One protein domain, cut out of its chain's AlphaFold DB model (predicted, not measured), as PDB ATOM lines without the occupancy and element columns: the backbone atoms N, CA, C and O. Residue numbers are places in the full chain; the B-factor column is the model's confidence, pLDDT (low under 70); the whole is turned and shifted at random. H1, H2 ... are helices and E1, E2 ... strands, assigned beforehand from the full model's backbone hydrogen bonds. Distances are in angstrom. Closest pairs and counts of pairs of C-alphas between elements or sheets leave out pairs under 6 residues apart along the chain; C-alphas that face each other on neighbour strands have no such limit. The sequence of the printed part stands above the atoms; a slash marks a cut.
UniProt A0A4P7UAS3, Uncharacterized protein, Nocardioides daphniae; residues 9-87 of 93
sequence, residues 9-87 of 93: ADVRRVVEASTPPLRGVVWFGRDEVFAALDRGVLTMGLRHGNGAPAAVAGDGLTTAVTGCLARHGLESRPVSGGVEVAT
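AT A GLANCE: This is residues 9 to 87 of the 93 residues of an uncharacterized protein of Nocardioides daphniae (UniProt A0A4P7UAS3). A small twisted sheet of four antiparallel strands has H3 packed along one face, while H1 covers the edge strand E1 on the opposite face and H2 sits beside E2 at the sheet's level. The printed part has 79 residues with three named helices and four named strands, in the order H1 E1 H2 E2 H3 E3 E4, and the sheet runs E1 E2 E4 E3. The class is mixed, and the whole is compact, with a radius of gyration of the C-alphas of 12.6 A and spans of 36 by 27 by 20 A.

HOW THE PARTS SIT: H1, residues 9 to 17, is over E1, residues 24 to 27, at a height over the sheet of 9.9 A; the closest C-alphas, of Val 15 and Val 25, are 7.3 A apart. H2, residues 30 to 39, touches E2, residues 41 to 48, closest at the C-alphas of Ala 36 and Leu 42, 4.8 A. E2 pairs with E1 over its residues 45 to 48, with N 25 and O 47 at 2.8 A, and with E4, residues 82 to 86, over its residues 41 to 45, with N 42 and O 85 at 2.8 A. H3, residues 60 to 71, is along the strands over E4, at 11 degrees on the local plane and a height of 8.4 A. E3, residues 76 to 79, forms a hairpin with E4, with N 77 and O 84 at 2.8 A. E2, H3 and E3 make a split strand-helix-strand unit, two strands running the same way with E4 between them, and its crossover is right-handed. H1 and H3 have every O i to N i+4 pair within hydrogen-bond range, H2 5 of 6.

IN THESE COORDINATES: H1 begins at C-alpha 9 (249.730, 137.507, 142.393). E2 is 22.5 A long and H3 16.2 A. E4 ends at C-alpha 86 (254.831, 114.072, 133.195).

THE WHOLE: The C-alphas farthest apart, of Pro 20 and Asp 38, are 37.8 A apart. The printed part has no cut; the link from E2 to H3 is long. Residues 9, 18 to 19 and 21 have pLDDT under 70.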
ATOM      1  N   ALA A   9     249.672 136.049 142.326       68.69
ATOM      2  CA  ALA A   9     249.730 137.507 142.393       68.69
ATOM      3  C   ALA A   9     250.699 138.119 141.364       68.69
ATOM      4  O   ALA A   9     250.390 139.140 140.746       68.69
ATOM      5  N   ASP A  10     251.845 137.481 141.131       72.31
ATOM      6  CA  ASP A  10     252.833 137.926 140.150       72.31
ATOM      7  C   ASP A  10     252.368 137.643 138.725       72.31
ATOM      8  O   ASP A  10     252.518 138.491 137.846       72.31
ATOM      9  N   VAL A  11     251.705 136.505 138.512       71.81
ATOM     10  CA  VAL A  11     251.080 136.154 137.229       71.81
ATOM     11  C   VAL A  11     250.055 137.205 136.822       71.81
ATOM     12  O   VAL A  11     250.048 137.652 135.675       71.81
ATOM     13  N   ARG A  12     249.214 137.657 137.760       71.62
ATOM     14  CA  ARG A  12     248.234 138.717 137.493       71.62
ATOM     15  C   ARG A  12     248.914 140.019 137.070       71.62
ATOM     16  O   ARG A  12     248.485 140.626 136.094       71.62
ATOM     17  N   ARG A  13     249.999 140.411 137.745       74.38
ATOM     18  CA  ARG A  13     250.778 141.604 137.384       74.38
ATOM     19  C   ARG A  13     251.385 141.486 135.984       74.38
ATOM     20  O   ARG A  13     251.357 142.452 135.232       74.38
ATOM     21  N   VAL A  14     251.902 140.310 135.619       71.62
ATOM     22  CA  VAL A  14     252.440 140.039 134.274       71.62
ATOM     23  C   VAL A  14     251.351 140.171 133.213       71.62
ATOM     24  O   VAL A  14     251.577 140.811 132.188       71.62
ATOM     25  N   VAL A  15     250.162 139.614 133.461       71.44
ATOM     26  CA  VAL A  15     249.009 139.752 132.560       71.44
ATOM     27  C   VAL A  15     248.616 141.223 132.393       71.44
ATOM     28  O   VAL A  15     248.480 141.685 131.265       71.44
ATOM     29  N   GLU A  16     248.486 141.966 133.496       73.12
ATOM     30  CA  GLU A  16     248.119 143.392 133.488       73.12
ATOM     31  C   GLU A  16     249.171 144.276 132.786       73.12
ATOM     32  O   GLU A  16     248.812 145.253 132.134       73.12
ATOM     33  N   ALA A  17     250.459 143.934 132.890       74.25
ATOM     34  CA  ALA A  17     251.562 144.691 132.295       74.25
ATOM     35  C   ALA A  17     251.888 144.298 130.838       74.25
ATOM     36  O   ALA A  17     252.734 144.934 130.207       74.25
ATOM     37  N   SER A  18     251.268 143.244 130.301       68.88
ATOM     38  CA  SER A  18     251.568 142.739 128.956       68.88
ATOM     39  C   SER A  18     250.917 143.580 127.857       68.88
ATOM     40  O   SER A  18     249.743 143.934 127.940       68.88
ATOM     41  N   THR A  19     251.653 143.827 126.769       66.19
ATOM     42  CA  THR A  19     251.116 144.492 125.573       66.19
ATOM     43  C   THR A  19     250.112 143.574 124.861       66.19
ATOM     44  O   THR A  19     250.474 142.460 124.473       66.19
ATOM     45  N   PRO A  20     248.855 144.002 124.659       70.00
ATOM     46  CA  PRO A  20     247.845 143.170 124.013       70.00
ATOM     47  C   PRO A  20     248.141 142.840 122.531       70.00
ATOM     48  O   PRO A  20     248.773 143.645 121.845       70.00
ATOM     49  N   PRO A  21     247.608 141.713 122.004       69.50
ATOM     50  CA  PRO A  21     246.799 140.732 122.725       69.50
ATOM     51  C   PRO A  21     247.634 139.546 123.234       69.50
ATOM     52  O   PRO A  21     248.034 138.660 122.476       69.50
ATOM     53  N   LEU A  22     247.825 139.483 124.553       81.12
ATOM     54  CA  LEU A  22     248.293 138.275 125.225       81.12
ATOM     55  C   LEU A  22     247.192 137.210 125.147       81.12
ATOM     56  O   LEU A  22     246.065 137.440 125.581       81.12
ATOM     57  N   ARG A  23     247.499 136.031 124.596       85.56
ATOM     58  CA  ARG A  23     246.521 134.928 124.512       85.56
ATOM     59  C   ARG A  23     246.312 134.240 125.861       85.56
ATOM     60  O   ARG A  23     245.192 133.867 126.189       85.56
ATOM     61  N   GLY A  24     247.376 134.095 126.642       86.62
ATOM     62  CA  GLY A  24     247.340 133.469 127.956       86.62
ATOM     63  C   GLY A  24     248.718 133.374 128.596       86.62
ATOM     64  O   GLY A  24     249.723 133.702 127.964       86.62
ATOM     65  N   VAL A  25     248.742 132.924 129.847       87.00
ATOM     66  CA  VAL A  25     249.950 132.735 130.654       87.00
ATOM     67  C   VAL A  25     249.975 131.327 131.220       87.00
ATOM     68  O   VAL A  25     248.959 130.815 131.693       87.00
ATOM     69  N   VAL A  26     251.167 130.742 131.176       90.06
ATOM     70  CA  VAL A  26     251.534 129.472 131.793       90.06
ATOM     71  C   VAL A  26     252.541 129.758 132.898       90.06
ATOM     72  O   VAL A  26     253.479 130.521 132.674       90.06
ATOM     73  N   TRP A  27     252.378 129.141 134.064       89.19
ATOM     74  CA  TRP A  27     253.330 129.271 135.169       89.19
ATOM     75  C   TRP A  27     253.342 128.017 136.045       89.19
ATOM     76  O   TRP A  27     252.438 127.189 135.978       89.19
ATOM     77  N   PHE A  28     254.365 127.882 136.881       89.19
ATOM     78  CA  PHE A  28     254.427 126.914 137.974       89.19
ATOM     79  C   PHE A  28     255.267 127.521 139.097       89.19
ATOM     80  O   PHE A  28     256.183 128.308 138.833       89.19
ATOM     81  N   GLY A  29     254.933 127.191 140.339       86.25
ATOM     82  CA  GLY A  29     255.632 127.673 141.515       86.25
ATOM     83  C   GLY A  29     256.662 126.676 142.032       86.25
ATOM     84  O   GLY A  29     256.868 125.579 141.505       86.25
ATOM     85  N   ARG A  30     257.334 127.087 143.108       86.31
ATOM     86  CA  ARG A  30     258.317 126.263 143.817       86.31
ATOM     87  C   ARG A  30     257.684 124.999 144.400       86.31
ATOM     88  O   ARG A  30     258.298 123.936 144.344       86.31
ATOM     89  N   ASP A  31     256.477 125.116 144.941       88.56
ATOM     90  CA  ASP A  31     255.782 124.005 145.590       88.56
ATOM     91  C   ASP A  31     255.365 122.945 144.567       88.56
ATOM     92  O   ASP A  31     255.510 121.753 144.826       88.56
ATOM     93  N   GLU A  32     254.956 123.355 143.364       91.00
ATOM     94  CA  GLU A  32     254.659 122.442 142.260       91.00
ATOM     95  C   GLU A  32     255.905 121.682 141.797       91.00
ATOM     96  O   GLU A  32     255.810 120.494 141.494       91.00
ATOM     97  N   VAL A  33     257.079 122.327 141.786       89.69
ATOM     98  CA  VAL A  33     258.347 121.652 141.467       89.69
ATOM     99  C   VAL A  33     258.677 120.589 142.509       89.69
ATOM    100  O   VAL A  33     259.035 119.475 142.135       89.69
ATOM    101  N   PHE A  34     258.539 120.891 143.804       89.25
ATOM    102  CA  PHE A  34     258.780 119.893 144.849       89.25
ATOM    103  C   PHE A  34     257.750 118.767 144.825       89.25
ATOM    104  O   PHE A  34     258.130 117.604 144.912       89.25
ATOM    105  N   ALA A  35     256.470 119.084 144.625       90.75
ATOM    106  CA  ALA A  35     255.431 118.072 144.480       90.75
ATOM    107  C   ALA A  35     255.689 117.151 143.275       90.75
ATOM    108  O   ALA A  35     255.400 115.956 143.347       90.75
ATOM    109  N   ALA A  36     256.263 117.677 142.188       93.38
ATOM    110  CA  ALA A  36     256.627 116.884 141.018       93.38
ATOM    111  C   ALA A  36     257.716 115.845 141.316       93.38
ATOM    112  O   ALA A  36     257.691 114.766 140.724       93.38
ATOM    113  N   LEU A  37     258.625 116.129 142.256       89.38
ATOM    114  CA  LEU A  37     259.668 115.184 142.667       89.38
ATOM    115  C   LEU A  37     259.082 113.899 143.259       89.38
ATOM    116  O   LEU A  37     259.616 112.818 143.012       89.38
ATOM    117  N   ASP A  38     257.979 114.033 143.998       91.62
ATOM    118  CA  ASP A  38     257.291 112.920 144.653       91.62
ATOM    119  C   ASP A  38     256.261 112.252 143.733       91.62
ATOM    120  O   ASP A  38     256.086 111.035 143.754       91.62
ATOM    121  N   ARG A  39     255.547 113.049 142.929       93.88
ATOM    122  CA  ARG A  39     254.386 112.590 142.146       93.88
ATOM    123  C   ARG A  39     254.725 112.188 140.715       93.88
ATOM    124  O   ARG A  39     253.889 111.581 140.052       93.88
ATOM    125  N   GLY A  40     255.901 112.564 140.215       94.69
ATOM    126  CA  GLY A  40     256.275 112.382 138.811       94.69
ATOM    127  C   GLY A  40     255.482 113.266 137.843       94.69
ATOM    128  O   GLY A  40     255.473 113.001 136.643       94.69
ATOM    129  N   VAL A  41     254.812 114.307 138.345       95.88
ATOM    130  CA  VAL A  41     253.977 115.213 137.548       95.88
ATOM    131  C   VAL A  41     254.162 116.654 138.015       95.88
ATOM    132  O   VAL A  41     253.920 116.967 139.180       95.88
ATOM    133  N   LEU A  42     254.517 117.545 137.090       95.00
ATOM    134  CA  LEU A  42     254.527 118.989 137.309       95.00
ATOM    135  C   LEU A  42     253.150 119.572 136.999       95.00
ATOM    136  O   LEU A  42     252.663 119.479 135.873       95.00
ATOM    137  N   THR A  43     252.535 120.206 137.995       94.75
ATOM    138  CA  THR A  43     251.302 120.976 137.792       94.75
ATOM    139  C   THR A  43     251.658 122.389 137.351       94.75
ATOM    140  O   THR A  43     252.450 123.069 137.997       94.75
ATOM    141  N   MET A  44     251.071 122.832 136.247       93.12
ATOM    142  CA  MET A  44     251.272 124.159 135.683       93.12
ATOM    143  C   MET A  44     249.930 124.883 135.618       93.12
ATOM    144  O   MET A  44     248.946 124.339 135.117       93.12
ATOM    145  N   GLY A  45     249.882 126.115 136.109       92.50
ATOM    146  CA  GLY A  45     248.724 126.985 135.962       92.50
ATOM    147  C   GLY A  45     248.581 127.482 134.525       92.50
ATOM    148  O   GLY A  45     249.575 127.703 133.830       92.50
ATOM    149  N   LEU A  46     247.336 127.665 134.083       91.44
ATOM    150  CA  LEU A  46     246.998 128.186 132.762       91.44
ATOM    151  C   LEU A  46     245.805 129.144 132.846       91.44
ATOM    152  O   LEU A  46     244.710 128.777 133.282       91.44
ATOM    153  N   ARG A  47     246.012 130.384 132.395       88.44
ATOM    154  CA  ARG A  47     244.979 131.429 132.338       88.44
ATOM    155  C   ARG A  47     244.990 132.142 130.998       88.44
ATOM    156  O   ARG A  47     246.041 132.315 130.390       88.44
ATOM    157  N   HIS A  48     243.820 132.599 130.575       86.94
ATOM    158  CA  HIS A  48     243.652 133.496 129.434       86.94
ATOM    159  C   HIS A  48     244.254 134.874 129.722       86.94
ATOM    160  O   HIS A  48     244.456 135.248 130.877       86.94
ATOM    161  N   GLY A  49     244.508 135.662 128.675       82.44
ATOM    162  CA  GLY A  49     245.043 137.026 128.813       82.44
ATOM    163  C   GLY A  49     244.130 138.003 129.566       82.44
ATOM    164  O   GLY A  49     244.566 139.079 129.945       82.44
ATOM    165  N   ASN A  50     242.875 137.630 129.823       81.81
ATOM    166  CA  ASN A  50     241.955 138.360 130.701       81.81
ATOM    167  C   ASN A  50     241.973 137.846 132.159       81.81
ATOM    168  O   ASN A  50     241.137 138.243 132.965       81.81
ATOM    169  N   GLY A  51     242.876 136.920 132.490       78.94
ATOM    170  CA  GLY A  51     243.006 136.304 133.807       78.94
ATOM    171  C   GLY A  51     242.041 135.147 134.089       78.94
ATOM    172  O   GLY A  51     242.171 134.516 135.139       78.94
ATOM    173  N   ALA A  52     241.103 134.816 133.196       86.44
ATOM    174  CA  ALA A  52     240.187 133.692 133.401       86.44
ATOM    175  C   ALA A  52     240.944 132.347 133.406       86.44
ATOM    176  O   ALA A  52     241.865 132.175 132.601       86.44
ATOM    177  N   PRO A  53     240.594 131.386 134.286       87.94
ATOM    178  CA  PRO A  53     241.189 130.050 134.257       87.94
ATOM    179  C   PRO A  53     240.878 129.361 132.927       87.94
ATOM    180  O   PRO A  53     239.765 129.480 132.413       87.94
ATOM    181  N   ALA A  54     241.851 128.640 132.373       89.44
ATOM    182  CA  ALA A  54     241.618 127.850 131.174       89.44
ATOM    183  C   ALA A  54     240.725 126.637 131.475       89.44
ATOM    184  O   ALA A  54     240.855 125.989 132.521       89.44
ATOM    185  N   ALA A  55     239.806 126.345 130.557       90.12
ATOM    186  CA  ALA A  55     238.908 125.204 130.659       90.12
ATOM    187  C   ALA A  55     239.523 123.954 130.013       90.12
ATOM    188  O   ALA A  55     240.412 124.029 129.168       90.12
ATOM    189  N   VAL A  56     239.048 122.774 130.412       84.25
ATOM    190  CA  VAL A  56     239.593 121.494 129.925       84.25
ATOM    191  C   VAL A  56     239.008 121.104 128.564       84.25
ATOM    192  O   VAL A  56     239.745 120.689 127.673       84.25
ATOM    193  N   ALA A  57     237.691 121.236 128.381       80.69
ATOM    194  CA  ALA A  57     237.003 120.797 127.168       80.69
ATOM    195  C   ALA A  57     236.760 121.967 126.204       80.69
ATOM    196  O   ALA A  57     236.126 122.953 126.572       80.69
ATOM    197  N   GLY A  58     237.241 121.843 124.963       82.06
ATOM    198  CA  GLY A  58     236.971 122.804 123.883       82.06
ATOM    199  C   GLY A  58     237.692 124.154 123.994       82.06
ATOM    200  O   GLY A  58     237.506 125.010 123.134       82.06
ATOM    201  N   ASP A  59     238.529 124.353 125.014       92.69
ATOM    202  CA  ASP A  59     239.302 125.582 125.189       92.69
ATOM    203  C   ASP A  59     240.484 125.635 124.204       92.69
ATOM    204  O   ASP A  59     241.358 124.757 124.175       92.69
ATOM    205  N   GLY A  60     240.516 126.685 123.380       91.81
ATOM    206  CA  GLY A  60     241.547 126.875 122.362       91.81
ATOM    207  C   GLY A  60     242.940 127.170 122.926       91.81
ATOM    208  O   GLY A  60     243.935 126.827 122.286       91.81
ATOM    209  N   LEU A  61     243.041 127.779 124.113       91.75
ATOM    210  CA  LEU A  61     244.317 128.007 124.791       91.75
ATOM    211  C   LEU A  61     244.863 126.688 125.339       91.75
ATOM    212  O   LEU A  61     246.014 126.352 125.062       91.75
ATOM    213  N   THR A  62     244.027 125.914 126.035       94.19
ATOM    214  CA  THR A  62     244.394 124.582 126.541       94.19
ATOM    215  C   THR A  62     244.865 123.680 125.408       94.19
ATOM    216  O   THR A  62     245.938 123.092 125.501       94.19
ATOM    217  N   THR A  63     244.116 123.645 124.302       94.31
ATOM    218  CA  THR A  63     244.455 122.855 123.108       94.31
ATOM    219  C   THR A  63     245.799 123.271 122.508       94.31
ATOM    220  O   THR A  63     246.605 122.425 122.124       94.31
ATOM    221  N   ALA A  64     246.068 124.578 122.433       93.12
ATOM    222  CA  ALA A  64     247.334 125.080 121.910       93.12
ATOM    223  C   ALA A  64     248.523 124.690 122.803       93.12
ATOM    224  O   ALA A  64     249.574 124.303 122.291       93.12
ATOM    225  N   VAL A  65     248.361 124.765 124.129       93.88
ATOM    226  CA  VAL A  65     249.419 124.427 125.090       93.88
ATOM    227  C   VAL A  65     249.691 122.924 125.110       93.88
ATOM    228  O   VAL A  65     250.845 122.527 124.957       93.88
ATOM    229  N   THR A  66     248.663 122.079 125.217       94.56
ATOM    230  CA  THR A  66     248.843 120.615 125.210       94.56
ATOM    231  C   THR A  66     249.380 120.116 123.868       94.56
ATOM    232  O   THR A  66     250.263 119.262 123.844       94.56
ATOM    233  N   GLY A  67     248.937 120.698 122.748       94.56
ATOM    234  CA  GLY A  67     249.490 120.406 121.424       94.56
ATOM    235  C   GLY A  67     250.970 120.786 121.292       94.56
ATOM    236  O   GLY A  67     251.747 120.046 120.688       94.56
ATOM    237  N   CYS A  68     251.386 121.907 121.891       94.88
ATOM    238  CA  CYS A  68     252.793 122.306 121.953       94.88
ATOM    239  C   CYS A  68     253.625 121.307 122.774       94.88
ATOM    240  O   CYS A  68     254.646 120.822 122.291       94.88
ATOM    241  N   LEU A  69     253.161 120.942 123.973       95.00
ATOM    242  CA  LEU A  69     253.821 119.953 124.833       95.00
ATOM    243  C   LEU A  69     253.978 118.605 124.114       95.00
ATOM    244  O   LEU A  69     255.087 118.076 124.028       95.00
ATOM    245  N   ALA A  70     252.905 118.113 123.490       96.31
ATOM    246  CA  ALA A  70     252.917 116.866 122.729       96.31
ATOM    247  C   ALA A  70     253.912 116.904 121.556       96.31
ATOM    248  O   ALA A  70     254.660 115.950 121.347       96.31
ATOM    249  N   ARG A  71     253.993 118.026 120.824       97.12
ATOM    250  CA  ARG A  71     254.983 118.223 119.747       97.12
ATOM    251  C   ARG A  71     256.430 118.118 120.246       97.12
ATOM    252  O   ARG A  71     257.310 117.755 119.469       97.12
ATOM    253  N   HIS A  72     256.675 118.425 121.516       95.31
ATOM    254  CA  HIS A  72     257.983 118.304 122.160       95.31
ATOM    255  C   HIS A  72     258.182 116.977 122.909       95.31
ATOM    256  O   HIS A  72     259.173 116.829 123.621       95.31
ATOM    257  N   GLY A  73     257.281 116.004 122.739       95.12
ATOM    258  CA  GLY A  73     257.372 114.699 123.396       95.12
ATOM    259  C   GLY A  73     257.068 114.742 124.893       95.12
ATOM    260  O   GLY A  73     257.448 113.826 125.616       95.12
ATOM    261  N   LEU A  74     256.406 115.801 125.367       94.75
ATOM    262  CA  LEU A  74     255.987 115.936 126.757       94.75
ATOM    263  C   LEU A  74     254.552 115.431 126.902       94.75
ATOM    264  O   LEU A  74     253.608 116.028 126.376       94.75
ATOM    265  N   GLU A  75     254.392 114.327 127.626       96.69
ATOM    266  CA  GLU A  75     253.078 113.819 128.001       96.69
ATOM    267  C   GLU A  75     252.406 114.802 128.963       96.69
ATOM    268  O   GLU A  75     253.005 115.238 129.951       96.69
ATOM    269  N   SER A  76     251.168 115.187 128.652       95.81
ATOM    270  CA  SER A  76     250.434 116.161 129.449       95.81
ATOM    271  C   SER A  76     248.938 115.887 129.488       95.81
ATOM    272  O   SER A  76     248.360 115.338 128.547       95.81
ATOM    273  N   ARG A  77     248.304 116.296 130.587       95.44
ATOM    274  CA  ARG A  77     246.870 116.157 130.828       95.44
ATOM    275  C   ARG A  77     246.280 117.504 131.247       95.44
ATOM    276  O   ARG A  77     246.717 118.067 132.249       95.44
ATOM    277  N   PRO A  78     245.283 118.039 130.528       94.50
ATOM    278  CA  PRO A  78     244.616 119.264 130.949       94.50
ATOM    279  C   PRO A  78     243.826 119.041 132.245       94.50
ATOM    280  O   PRO A  78     243.164 118.014 132.424       94.50
ATOM    281  N   VAL A  79     243.881 120.025 133.141       93.69
ATOM    282  CA  VAL A  79     243.155 120.054 134.419       93.69
ATOM    283  C   VAL A  79     242.476 121.410 134.596       93.69
ATOM    284  O   VAL A  79     242.748 122.356 133.859       93.69
ATOM    285  N   SER A  80     241.546 121.522 135.546       88.62
ATOM    286  CA  SER A  80     240.857 122.795 135.786       88.62
ATOM    287  C   SER A  80     241.866 123.898 136.128       88.62
ATOM    288  O   SER A  80     242.582 123.786 137.121       88.62
ATOM    289  N   GLY A  81     241.932 124.947 135.298       89.38
ATOM    290  CA  GLY A  81     242.846 126.075 135.486       89.38
ATOM    291  C   GLY A  81     244.319 125.780 135.185       89.38
ATOM    292  O   GLY A  81     245.170 126.566 135.604       89.38
ATOM    293  N   GLY A  82     244.638 124.682 134.488       93.19
ATOM    294  CA  GLY A  82     246.025 124.282 134.284       93.19
ATOM    295  C   GLY A  82     246.257 123.070 133.387       93.19
ATOM    296  O   GLY A  82     245.380 122.584 132.671       93.19
ATOM    297  N   VAL A  83     247.484 122.570 133.450       95.19
ATOM    298  CA  VAL A  83     247.939 121.348 132.793       95.19
ATOM    299  C   VAL A  83     248.904 120.609 133.715       95.19
ATOM    300  O   VAL A  83     249.740 121.213 134.378       95.19
ATOM    301  N   GLU A  84     248.779 119.295 133.766       97.00
ATOM    302  CA  GLU A  84     249.740 118.394 134.394       97.00
ATOM    303  C   GLU A  84     250.699 117.865 133.330       97.00
ATOM    304  O   GLU A  84     250.250 117.439 132.266       97.00
ATOM    305  N   VAL A  85     252.002 117.881 133.600       96.69
ATOM    306  CA  VAL A  85     253.045 117.402 132.681       96.69
ATOM    307  C   VAL A  85     253.837 116.296 133.355       96.69
ATOM    308  O   VAL A  85     254.295 116.473 134.482       96.69
ATOM    309  N   ALA A  86     254.014 115.162 132.680       96.44
ATOM    310  CA  ALA A  86     254.831 114.072 133.195       96.44
ATOM    311  C   ALA A  86     256.294 114.518 133.337       96.44
ATOM    312  O   ALA A  86     256.858 115.161 132.449       96.44
ATOM    313  N   THR A  87     256.923 114.156 134.451       93.31
ATOM    314  CA  THR A  87     258.309 114.520 134.753       93.31
ATOM    315  C   THR A  87     259.087 113.324 135.269       93.31
ATOM    316  O   THR A  87     258.571 112.520 136.041       93.31
TER     317      THR A  87